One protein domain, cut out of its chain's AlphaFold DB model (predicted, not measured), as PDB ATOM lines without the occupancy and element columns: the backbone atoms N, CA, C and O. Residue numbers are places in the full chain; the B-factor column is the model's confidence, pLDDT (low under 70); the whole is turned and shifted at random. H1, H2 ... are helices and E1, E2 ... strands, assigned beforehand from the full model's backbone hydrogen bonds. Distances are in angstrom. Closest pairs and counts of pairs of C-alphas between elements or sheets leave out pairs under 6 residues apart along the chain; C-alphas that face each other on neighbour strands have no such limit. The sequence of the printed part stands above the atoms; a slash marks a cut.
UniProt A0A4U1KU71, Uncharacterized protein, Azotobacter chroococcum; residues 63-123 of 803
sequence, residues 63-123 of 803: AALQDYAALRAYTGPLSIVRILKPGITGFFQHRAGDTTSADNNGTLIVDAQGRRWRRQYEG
ATOM      1  N   ALA A  63     -23.388 -43.940 -21.680       83.06
ATOM      2  CA  ALA A  63     -23.004 -44.574 -20.415       83.06
ATOM      3  C   ALA A  63     -24.206 -45.332 -19.834       83.06
ATOM      4  O   ALA A  63     -25.258 -44.732 -19.605       83.06
ATOM      5  N   ALA A  64     -24.052 -46.625 -19.558       91.56
ATOM      6  CA  ALA A  64     -25.053 -47.399 -18.834       91.56
ATOM      7  C   ALA A  64     -24.921 -47.142 -17.324       91.56
ATOM      8  O   ALA A  64     -23.920 -47.501 -16.705       91.56
ATOM      9  N   LEU A  65     -25.932 -46.511 -16.735       95.62
ATOM     10  CA  LEU A  65     -25.979 -46.135 -15.325       95.62
ATOM     11  C   LEU A  65     -27.115 -46.885 -14.624       95.62
ATOM     12  O   LEU A  65     -28.158 -47.161 -15.220       95.62
ATOM     13  N   GLN A  66     -26.918 -47.233 -13.352       96.50
ATOM     14  CA  GLN A  66     -27.912 -48.015 -12.613       96.50
ATOM     15  C   GLN A  66     -29.190 -47.208 -12.367       96.50
ATOM     16  O   GLN A  66     -30.276 -47.675 -12.696       96.50
ATOM     17  N   ASP A  67     -29.075 -45.985 -11.856       97.00
ATOM     18  CA  ASP A  67     -30.203 -45.146 -11.447       97.00
ATOM     19  C   ASP A  67     -29.880 -43.641 -11.558       97.00
ATOM     20  O   ASP A  67     -28.830 -43.236 -12.068       97.00
ATOM     21  N   TYR A  68     -30.788 -42.790 -11.073       97.25
ATOM     22  CA  TYR A  68     -30.566 -41.344 -11.046       97.25
ATOM     23  C   TYR A  68     -29.447 -40.914 -10.100       97.25
ATOM     24  O   TYR A  68     -28.816 -39.897 -10.364       97.25
ATOM     25  N   ALA A  69     -29.154 -41.663  -9.032       97.44
ATOM     26  CA  ALA A  69     -28.026 -41.337  -8.162       97.44
ATOM     27  C   ALA A  69     -26.700 -41.501  -8.923       97.44
ATOM     28  O   ALA A  69     -25.842 -40.618  -8.865       97.44
ATOM     29  N   ALA A  70     -26.578 -42.565  -9.720       97.19
ATOM     30  CA  ALA A  70     -25.445 -42.764 -10.618       97.19
ATOM     31  C   ALA A  70     -25.344 -41.662 -11.690       97.19
ATOM     32  O   ALA A  70     -24.237 -41.227 -11.995       97.19
ATOM     33  N   LEU A  71     -26.469 -41.169 -12.225       97.31
ATOM     34  CA  LEU A  71     -26.478 -40.018 -13.140       97.31
ATOM     35  C   LEU A  71     -26.062 -38.716 -12.452       97.31
ATOM     36  O   LEU A  71     -25.244 -37.980 -12.991       97.31
ATOM     37  N   ARG A  72     -26.536 -38.451 -11.235       98.00
ATOM     38  CA  ARG A  72     -26.130 -37.256 -10.484       98.00
ATOM     39  C   ARG A  72     -24.645 -37.255 -10.124       98.00
ATOM     40  O   ARG A  72     -24.036 -36.192 -10.050       98.00
ATOM     41  N   ALA A  73     -24.064 -38.437  -9.925       97.25
ATOM     42  CA  ALA A  73     -22.637 -38.622  -9.678       97.25
ATOM     43  C   ALA A  73     -21.798 -38.747 -10.963       97.25
ATOM     44  O   ALA A  73     -20.570 -38.833 -10.889       97.25
ATOM     45  N   TYR A  74     -22.428 -38.791 -12.140       95.75
ATOM     46  CA  TYR A  74     -21.735 -39.040 -13.396       95.75
ATOM     47  C   TYR A  74     -20.819 -37.866 -13.739       95.75
ATOM     48  O   TYR A  74     -21.274 -36.750 -13.942       95.75
ATOM     49  N   THR A  75     -19.517 -38.120 -13.855       94.50
ATOM     50  CA  THR A  75     -18.500 -37.111 -14.211       94.50
ATOM     51  C   THR A  75     -17.918 -37.335 -15.611       94.50
ATOM     52  O   THR A  75     -17.016 -36.616 -16.038       94.50
ATOM     53  N   GLY A  76     -18.413 -38.348 -16.332       91.19
ATOM     54  CA  GLY A  76     -17.860 -38.767 -17.616       91.19
ATOM     55  C   GLY A  76     -18.173 -37.808 -18.774       91.19
ATOM     56  O   GLY A  76     -19.054 -36.947 -18.662       91.19
ATOM     57  N   PRO A  77     -17.464 -37.961 -19.909       90.69
ATOM     58  CA  PRO A  77     -17.508 -37.012 -21.022       90.69
ATOM     59  C   PRO A  77     -18.702 -37.205 -21.969       90.69
ATOM     60  O   PRO A  77     -18.976 -36.321 -22.776       90.69
ATOM     61  N   LEU A  78     -19.391 -38.352 -21.913       91.31
ATOM     62  CA  LEU A  78     -20.514 -38.634 -22.817       91.31
ATOM     63  C   LEU A  78     -21.662 -37.652 -22.574       91.31
ATOM     64  O   LEU A  78     -21.883 -37.234 -21.442       91.31
ATOM     65  N   SER A  79     -22.391 -37.307 -23.635       91.19
ATOM     66  CA  SER A  79     -23.560 -36.414 -23.616       91.19
ATOM     67  C   SER A  79     -24.892 -37.166 -23.650       91.19
ATOM     68  O   SER A  79     -25.951 -36.540 -23.612       91.19
ATOM     69  N   ILE A  80     -24.841 -38.499 -23.712       93.50
ATOM     70  CA  ILE A  80     -25.990 -39.400 -23.653       93.50
ATOM     71  C   ILE A  80     -25.683 -40.478 -22.610       93.50
ATOM     72  O   ILE A  80     -24.568 -40.997 -22.540       93.50
ATOM     73  N   VAL A  81     -26.672 -40.806 -21.787       94.62
ATOM     74  CA  VAL A  81     -26.609 -41.897 -20.810       94.62
ATOM     75  C   VAL A  81     -27.896 -42.714 -20.861       94.62
ATOM     76  O   VAL A  81     -28.940 -42.221 -21.290       94.62
ATOM     77  N   ARG A  82     -27.841 -43.961 -20.403       95.19
ATOM     78  CA  ARG A  82     -28.993 -44.854 -20.280       95.19
ATOM     79  C   ARG A  82     -29.127 -45.321 -18.836       95.19
ATOM     80  O   ARG A  82     -28.202 -45.919 -18.301       95.19
ATOM     81  N   ILE A  83     -30.291 -45.103 -18.236       96.44
ATOM     82  CA  ILE A  83     -30.657 -45.654 -16.928       96.44
ATOM     83  C   ILE A  83     -31.198 -47.073 -17.107       96.44
ATOM     84  O   ILE A  83     -32.030 -47.298 -17.988       96.44
ATOM     85  N   LEU A  84     -30.743 -48.016 -16.275       94.94
ATOM     86  CA  LEU A  84     -31.102 -49.437 -16.363       94.94
ATOM     87  C   LEU A  84     -32.140 -49.901 -15.334       94.94
ATOM     88  O   LEU A  84     -32.811 -50.902 -15.582       94.94
ATOM     89  N   LYS A  85     -32.293 -49.213 -14.195       94.06
ATOM     90  CA  LYS A  85     -33.219 -49.629 -13.132       94.06
ATOM     91  C   LYS A  85     -34.659 -49.769 -13.666       94.06
ATOM     92  O   LYS A  85     -35.150 -48.827 -14.302       94.06
ATOM     93  N   PRO A  86     -35.348 -50.901 -13.410       89.25
ATOM     94  CA  PRO A  86     -36.758 -51.075 -13.761       89.25
ATOM     95  C   PRO A  86     -37.640 -49.952 -13.201       89.25
ATOM     96  O   PRO A  86     -37.341 -49.379 -12.156       89.25
ATOM     97  N   GLY A  87     -38.708 -49.599 -13.917       88.12
ATOM     98  CA  GLY A  87     -39.615 -48.500 -13.547       88.12
ATOM     99  C   GLY A  87     -39.110 -47.098 -13.912       88.12
ATOM    100  O   GLY A  87     -39.928 -46.220 -14.178       88.12
ATOM    101  N   ILE A  88     -37.788 -46.898 -14.015       94.31
ATOM    102  CA  ILE A  88     -37.158 -45.628 -14.428       94.31
ATOM    103  C   ILE A  88     -36.188 -45.780 -15.607       94.31
ATOM    104  O   ILE A  88     -35.416 -44.870 -15.911       94.31
ATOM    105  N   THR A  89     -36.212 -46.913 -16.304       94.44
ATOM    106  CA  THR A  89     -35.342 -47.168 -17.459       94.44
ATOM    107  C   THR A  89     -35.558 -46.108 -18.547       94.44
ATOM    108  O   THR A  89     -36.686 -45.667 -18.783       94.44
ATOM    109  N   GLY A  90     -34.489 -45.669 -19.212       94.50
ATOM    110  CA  GLY A  90     -34.595 -44.715 -20.321       94.50
ATOM    111  C   GLY A  90     -33.285 -44.024 -20.679       94.50
ATOM    112  O   GLY A  90     -32.304 -44.116 -19.943       94.50
ATOM    113  N   PHE A  91     -33.278 -43.331 -21.815       95.06
ATOM    114  CA  PHE A  91     -32.144 -42.521 -22.258       95.06
ATOM    115  C   PHE A  91     -32.276 -41.080 -21.768       95.06
ATOM    116  O   PHE A  91     -33.371 -40.521 -21.740       95.06
ATOM    117  N   PHE A  92     -31.149 -40.469 -21.423       96.88
ATOM    118  CA  PHE A  92     -31.049 -39.069 -21.032       96.88
ATOM    119  C   PHE A  92     -29.959 -38.391 -21.850       96.88
ATOM    120  O   PHE A  92     -28.880 -38.949 -22.046       96.88
ATOM    121  N   GLN A  93     -30.240 -37.176 -22.306       96.00
ATOM    122  CA  GLN A  93     -29.318 -36.374 -23.099       96.00
ATOM    123  C   GLN A  93     -29.002 -35.073 -22.370       96.00
ATOM    124  O   GLN A  93     -29.906 -34.369 -21.914       96.00
ATOM    125  N   HIS A  94     -27.719 -34.739 -22.294       95.12
ATOM    126  CA  HIS A  94     -27.260 -33.463 -21.773       95.12
ATOM    127  C   HIS A  94     -27.734 -32.314 -22.675       95.12
ATOM    128  O   HIS A  94     -27.507 -32.318 -23.888       95.12
ATOM    129  N   ARG A  95     -28.370 -31.303 -22.080       94.06
ATOM    130  CA  ARG A  95     -28.829 -30.084 -22.752       94.06
ATOM    131  C   ARG A  95     -27.951 -28.911 -22.334       94.06
ATOM    132  O   ARG A  95     -28.280 -28.183 -21.413       94.06
ATOM    133  N   ALA A  96     -26.846 -28.701 -23.050       88.75
ATOM    134  CA  ALA A  96     -25.871 -27.653 -22.720       88.75
ATOM    135  C   ALA A  96     -26.443 -26.219 -22.728       88.75
ATOM    136  O   ALA A  96     -25.886 -25.341 -22.079       88.75
ATOM    137  N   GLY A  97     -27.536 -25.974 -23.461       91.25
ATOM    138  CA  GLY A  97     -28.228 -24.680 -23.473       91.25
ATOM    139  C   GLY A  97     -29.190 -24.461 -22.299       91.25
ATOM    140  O   GLY A  97     -29.653 -23.343 -22.113       91.25
ATOM    141  N   ASP A  98     -29.491 -25.502 -21.523       92.44
ATOM    142  CA  ASP A  98     -30.353 -25.415 -20.347       92.44
ATOM    143  C   ASP A  98     -29.498 -25.310 -19.080       92.44
ATOM    144  O   ASP A  98     -28.833 -26.263 -18.663       92.44
ATOM    145  N   THR A  99     -29.507 -24.128 -18.471       93.00
ATOM    146  CA  THR A  99     -28.745 -23.817 -17.255       93.00
ATOM    147  C   THR A  99     -29.635 -23.446 -16.071       93.00
ATOM    148  O   THR A  99     -29.127 -23.286 -14.960       93.00
ATOM    149  N   THR A 100     -30.947 -23.332 -16.281       94.12
ATOM    150  CA  THR A 100     -31.898 -22.794 -15.299       94.12
ATOM    151  C   THR A 100     -32.904 -23.824 -14.815       94.12
ATOM    152  O   THR A 100     -33.371 -23.688 -13.685       94.12
ATOM    153  N   SER A 101     -33.207 -24.868 -15.595       93.50
ATOM    154  CA  SER A 101     -34.151 -25.895 -15.157       93.50
ATOM    155  C   SER A 101     -33.657 -26.599 -13.892       93.50
ATOM    156  O   SER A 101     -32.474 -26.961 -13.769       93.50
ATOM    157  N   ALA A 102     -34.581 -26.776 -12.951       93.75
ATOM    158  CA  ALA A 102     -34.360 -27.490 -11.704       93.75
ATOM    159  C   ALA A 102     -34.509 -29.005 -11.902       93.75
ATOM    160  O   ALA A 102     -35.283 -29.456 -12.744       93.75
ATOM    161  N   ASP A 103     -33.776 -29.784 -11.106       95.94
ATOM    162  CA  ASP A 103     -33.952 -31.237 -11.044       95.94
ATOM    163  C   ASP A 103     -35.376 -31.562 -10.579       95.94
ATOM    164  O   ASP A 103     -35.795 -31.113  -9.512       95.94
ATOM    165  N   ASN A 104     -36.114 -32.332 -11.378       94.50
ATOM    166  CA  ASN A 104     -37.488 -32.730 -11.073       94.50
ATOM    167  C   ASN A 104     -37.616 -34.226 -10.765       94.50
ATOM    168  O   ASN A 104     -38.720 -34.755 -10.729       94.50
ATOM    169  N   ASN A 105     -36.495 -34.917 -10.552       94.69
ATOM    170  CA  ASN A 105     -36.418 -36.343 -10.252       94.69
ATOM    171  C   ASN A 105     -36.992 -37.287 -11.321       94.69
ATOM    172  O   ASN A 105     -37.128 -38.466 -11.017       94.69
ATOM    173  N   GLY A 106     -37.295 -36.840 -12.548       95.94
ATOM    174  CA  GLY A 106     -37.908 -37.712 -13.557       95.94
ATOM    175  C   GLY A 106     -37.549 -37.399 -15.006       95.94
ATOM    176  O   GLY A 106     -36.819 -38.157 -15.653       95.94
ATOM    177  N   THR A 107     -38.087 -36.309 -15.552       96.56
ATOM    178  CA  THR A 107     -37.841 -35.900 -16.947       96.56
ATOM    179  C   THR A 107     -36.595 -35.033 -17.095       96.56
ATOM    180  O   THR A 107     -36.024 -34.977 -18.188       96.56
ATOM    181  N   LEU A 108     -36.137 -34.412 -16.006       96.88
ATOM    182  CA  LEU A 108     -34.923 -33.613 -15.948       96.88
ATOM    183  C   LEU A 108     -34.135 -33.906 -14.668       96.88
ATOM    184  O   LEU A 108     -34.652 -33.767 -13.563       96.88
ATOM    185  N   ILE A 109     -32.865 -34.277 -14.830       97.75
ATOM    186  CA  ILE A 109     -31.931 -34.567 -13.734       97.75
ATOM    187  C   ILE A 109     -30.765 -33.580 -13.805       97.75
ATOM    188  O   ILE A 109     -30.231 -33.339 -14.890       97.75
ATOM    189  N   VAL A 110     -30.350 -33.020 -12.668       97.69
ATOM    190  CA  VAL A 110     -29.176 -32.136 -12.589       97.69
ATOM    191  C   VAL A 110     -28.051 -32.875 -11.881       97.69
ATOM    192  O   VAL A 110     -28.224 -33.337 -10.756       97.69
ATOM    193  N   ASP A 111     -26.900 -33.009 -12.537       96.75
ATOM    194  CA  ASP A 111     -25.743 -33.667 -11.925       96.75
ATOM    195  C   ASP A 111     -24.904 -32.733 -11.042       96.75
ATOM    196  O   ASP A 111     -25.142 -31.527 -10.956       96.75
ATOM    197  N   ALA A 112     -23.903 -33.299 -10.363       95.50
ATOM    198  CA  ALA A 112     -23.024 -32.570  -9.453       95.50
ATOM    199  C   ALA A 112     -22.195 -31.464 -10.138       95.50
ATOM    200  O   ALA A 112     -21.691 -30.570  -9.458       95.50
ATOM    201  N   GLN A 113     -22.046 -31.501 -11.467       94.81
ATOM    202  CA  GLN A 113     -21.401 -30.453 -12.264       94.81
ATOM    203  C   GLN A 113     -22.396 -29.382 -12.732       94.81
ATOM    204  O   GLN A 113     -22.000 -28.436 -13.415       94.81
ATOM    205  N   GLY A 114     -23.681 -29.518 -12.400       94.56
ATOM    206  CA  GLY A 114     -24.737 -28.641 -12.881       94.56
ATOM    207  C   GLY A 114     -25.118 -28.899 -14.342       94.56
ATOM    208  O   GLY A 114     -25.689 -28.019 -14.982       94.56
ATOM    209  N   ARG A 115     -24.825 -30.066 -14.919       95.88
ATOM    210  CA  ARG A 115     -25.339 -30.409 -16.253       95.88
ATOM    211  C   ARG A 115     -26.793 -30.854 -16.143       95.88
ATOM    212  O   ARG A 115     -27.152 -31.591 -15.228       95.88
ATOM    213  N   ARG A 116     -27.625 -30.411 -17.088       97.19
ATOM    214  CA  ARG A 116     -29.055 -30.743 -17.161       97.19
ATOM    215  C   ARG A 116     -29.264 -31.891 -18.138       97.19
ATOM    216  O   ARG A 116     -28.967 -31.776 -19.328       97.19
ATOM    217  N   TRP A 117     -29.771 -33.002 -17.631       97.56
ATOM    218  CA  TRP A 117     -30.006 -34.232 -18.370       97.56
ATOM    219  C   TRP A 117     -31.497 -34.401 -18.614       97.56
ATOM    220  O   TRP A 117     -32.251 -34.673 -17.683       97.56
ATOM    221  N   ARG A 118     -31.927 -34.261 -19.868       96.38
ATOM    222  CA  ARG A 118     -33.333 -34.411 -20.255       96.38
ATOM    223  C   ARG A 118     -33.606 -35.837 -20.716       96.38
ATOM    224  O   ARG A 118     -32.916 -36.335 -21.613       96.38
ATOM    225  N   ARG A 119     -34.633 -36.475 -20.157       97.00
ATOM    226  CA  ARG A 119     -35.132 -37.780 -20.613       97.00
ATOM    227  C   ARG A 119     -35.557 -37.690 -22.078       97.00
ATOM    228  O   ARG A 119     -36.209 -36.728 -22.478       97.00
ATOM    229  N   GLN A 120     -35.185 -38.683 -22.875       95.69
ATOM    230  CA  GLN A 120     -35.657 -38.845 -24.247       95.69
ATOM    231  C   GLN A 120     -36.845 -39.812 -24.234       95.69
ATOM    232  O   GLN A 120     -36.689 -40.971 -23.845       95.69
ATOM    233  N   TYR A 121     -38.031 -39.315 -24.579       94.38
ATOM    234  CA  TYR A 121     -39.275 -40.083 -24.598       94.38
ATOM    235  C   TYR A 121     -40.261 -39.485 -25.606       94.38
ATOM    236  O   TYR A 121     -40.192 -38.296 -25.915       94.38
ATOM    237  N   GLU A 122     -41.186 -40.317 -26.074       91.81
ATOM    238  CA  GLU A 122     -42.360 -39.935 -26.856       91.81
ATOM    239  C   GLU A 122     -43.597 -40.542 -26.184       91.81
ATOM    240  O   GLU A 122     -43.528 -41.638 -25.623       91.81
ATOM    241  N   GLY A 123     -44.726 -39.834 -26.226       94.06
ATOM    242  CA  GLY A 123     -45.973 -40.286 -25.609       94.06
ATOM    243  C   GLY A 123     -46.065 -39.985 -24.104       94.06
ATOM    244  O   GLY A 123     -45.609 -38.923 -23.670       94.06
TER     245      GLY A 123
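AT A GLANCE: This is residues 63 to 123 of the 803 residues of an uncharacterized protein of Azotobacter chroococcum (UniProt A0A4U1KU71). A strongly twisted, curled sheet of five short strands makes a half-open wrap, and the small helix H1 sits in its open side between the two edge strands, E1 and E4. A long loop, residues 95 to 107, joins E3 to E4. The printed part has 61 residues with one named helix and five named strands, in the order E1 H1 E2 E3 E4 E5; the sheet is mixed and runs E1 E2 E3 E5 E4, with E1 and E2 parallel and the other neighbours antiparallel. The class is mostly strand, though under half of the residues are in named elements. The whole is compact, with a radius of gyration of the C-alphas of 10.4 A and spans of 28 by 27 by 17 A.

IN THESE COORDINATES: E3, residues 90 to 94, is 13.5 A from first to last C-alpha, and E5, residues 116 to 120, is 12.6 A; C-alpha 120 is at (-35.657, -38.845, -24.247). E2, residues 80 to 83, is 10.3 A. The edge strands are E1, residues 63 to 65, 6.1 A long from C-alpha 63 at (-23.004, -44.574, -20.415), and E4, residues 108 to 110, 6.8 A long. H1, residues 68 to 72, is 6.1 A long and begins at C-alpha 68, (-30.566, -41.344, -11.046).

HOW THE PARTS SIT: The inner strands E3 and E5 are antiparallel at 141 degrees, with N 93 and O 118 within hydrogen-bond range at 2.9 A. E2 and E3 form a hairpin, antiparallel at 149 degrees, with N 81 and O 92 at 2.9 A. E4 and E5 form another, at 152 degrees, with N 117 and O 109 at 2.8 A. E1 and E2 are parallel at 26 degrees, with N 65 and O 82 at 2.8 A. E1, H1 and E2 make a strand-helix-strand unit, two parallel neighbour strands with a helix between them in the chain, and its crossover is right-handed. H1 is on the sheet, at the sheet's level, with a height over the sheet of 2.6 A. Its closest C-alphas to E4 are those of Arg 72 and Val 110, 6.3 A apart; to E1, those of Leu 71 and Leu 65, 6.5 A. E1 and E4 are apart. In H1 every O i to N i+4 pair is within hydrogen-bond range.

THE WHOLE: The C-alphas farthest apart are those of Thr 75 and Gly 123, 29.9 A. The printed part has no cut. The link from E3 to E4, 13 residues, is long; the links E1 to H1 and E4 to E5 are tight. The mean pLDDT of the printed part is 94.6, and no printed residue is under 70.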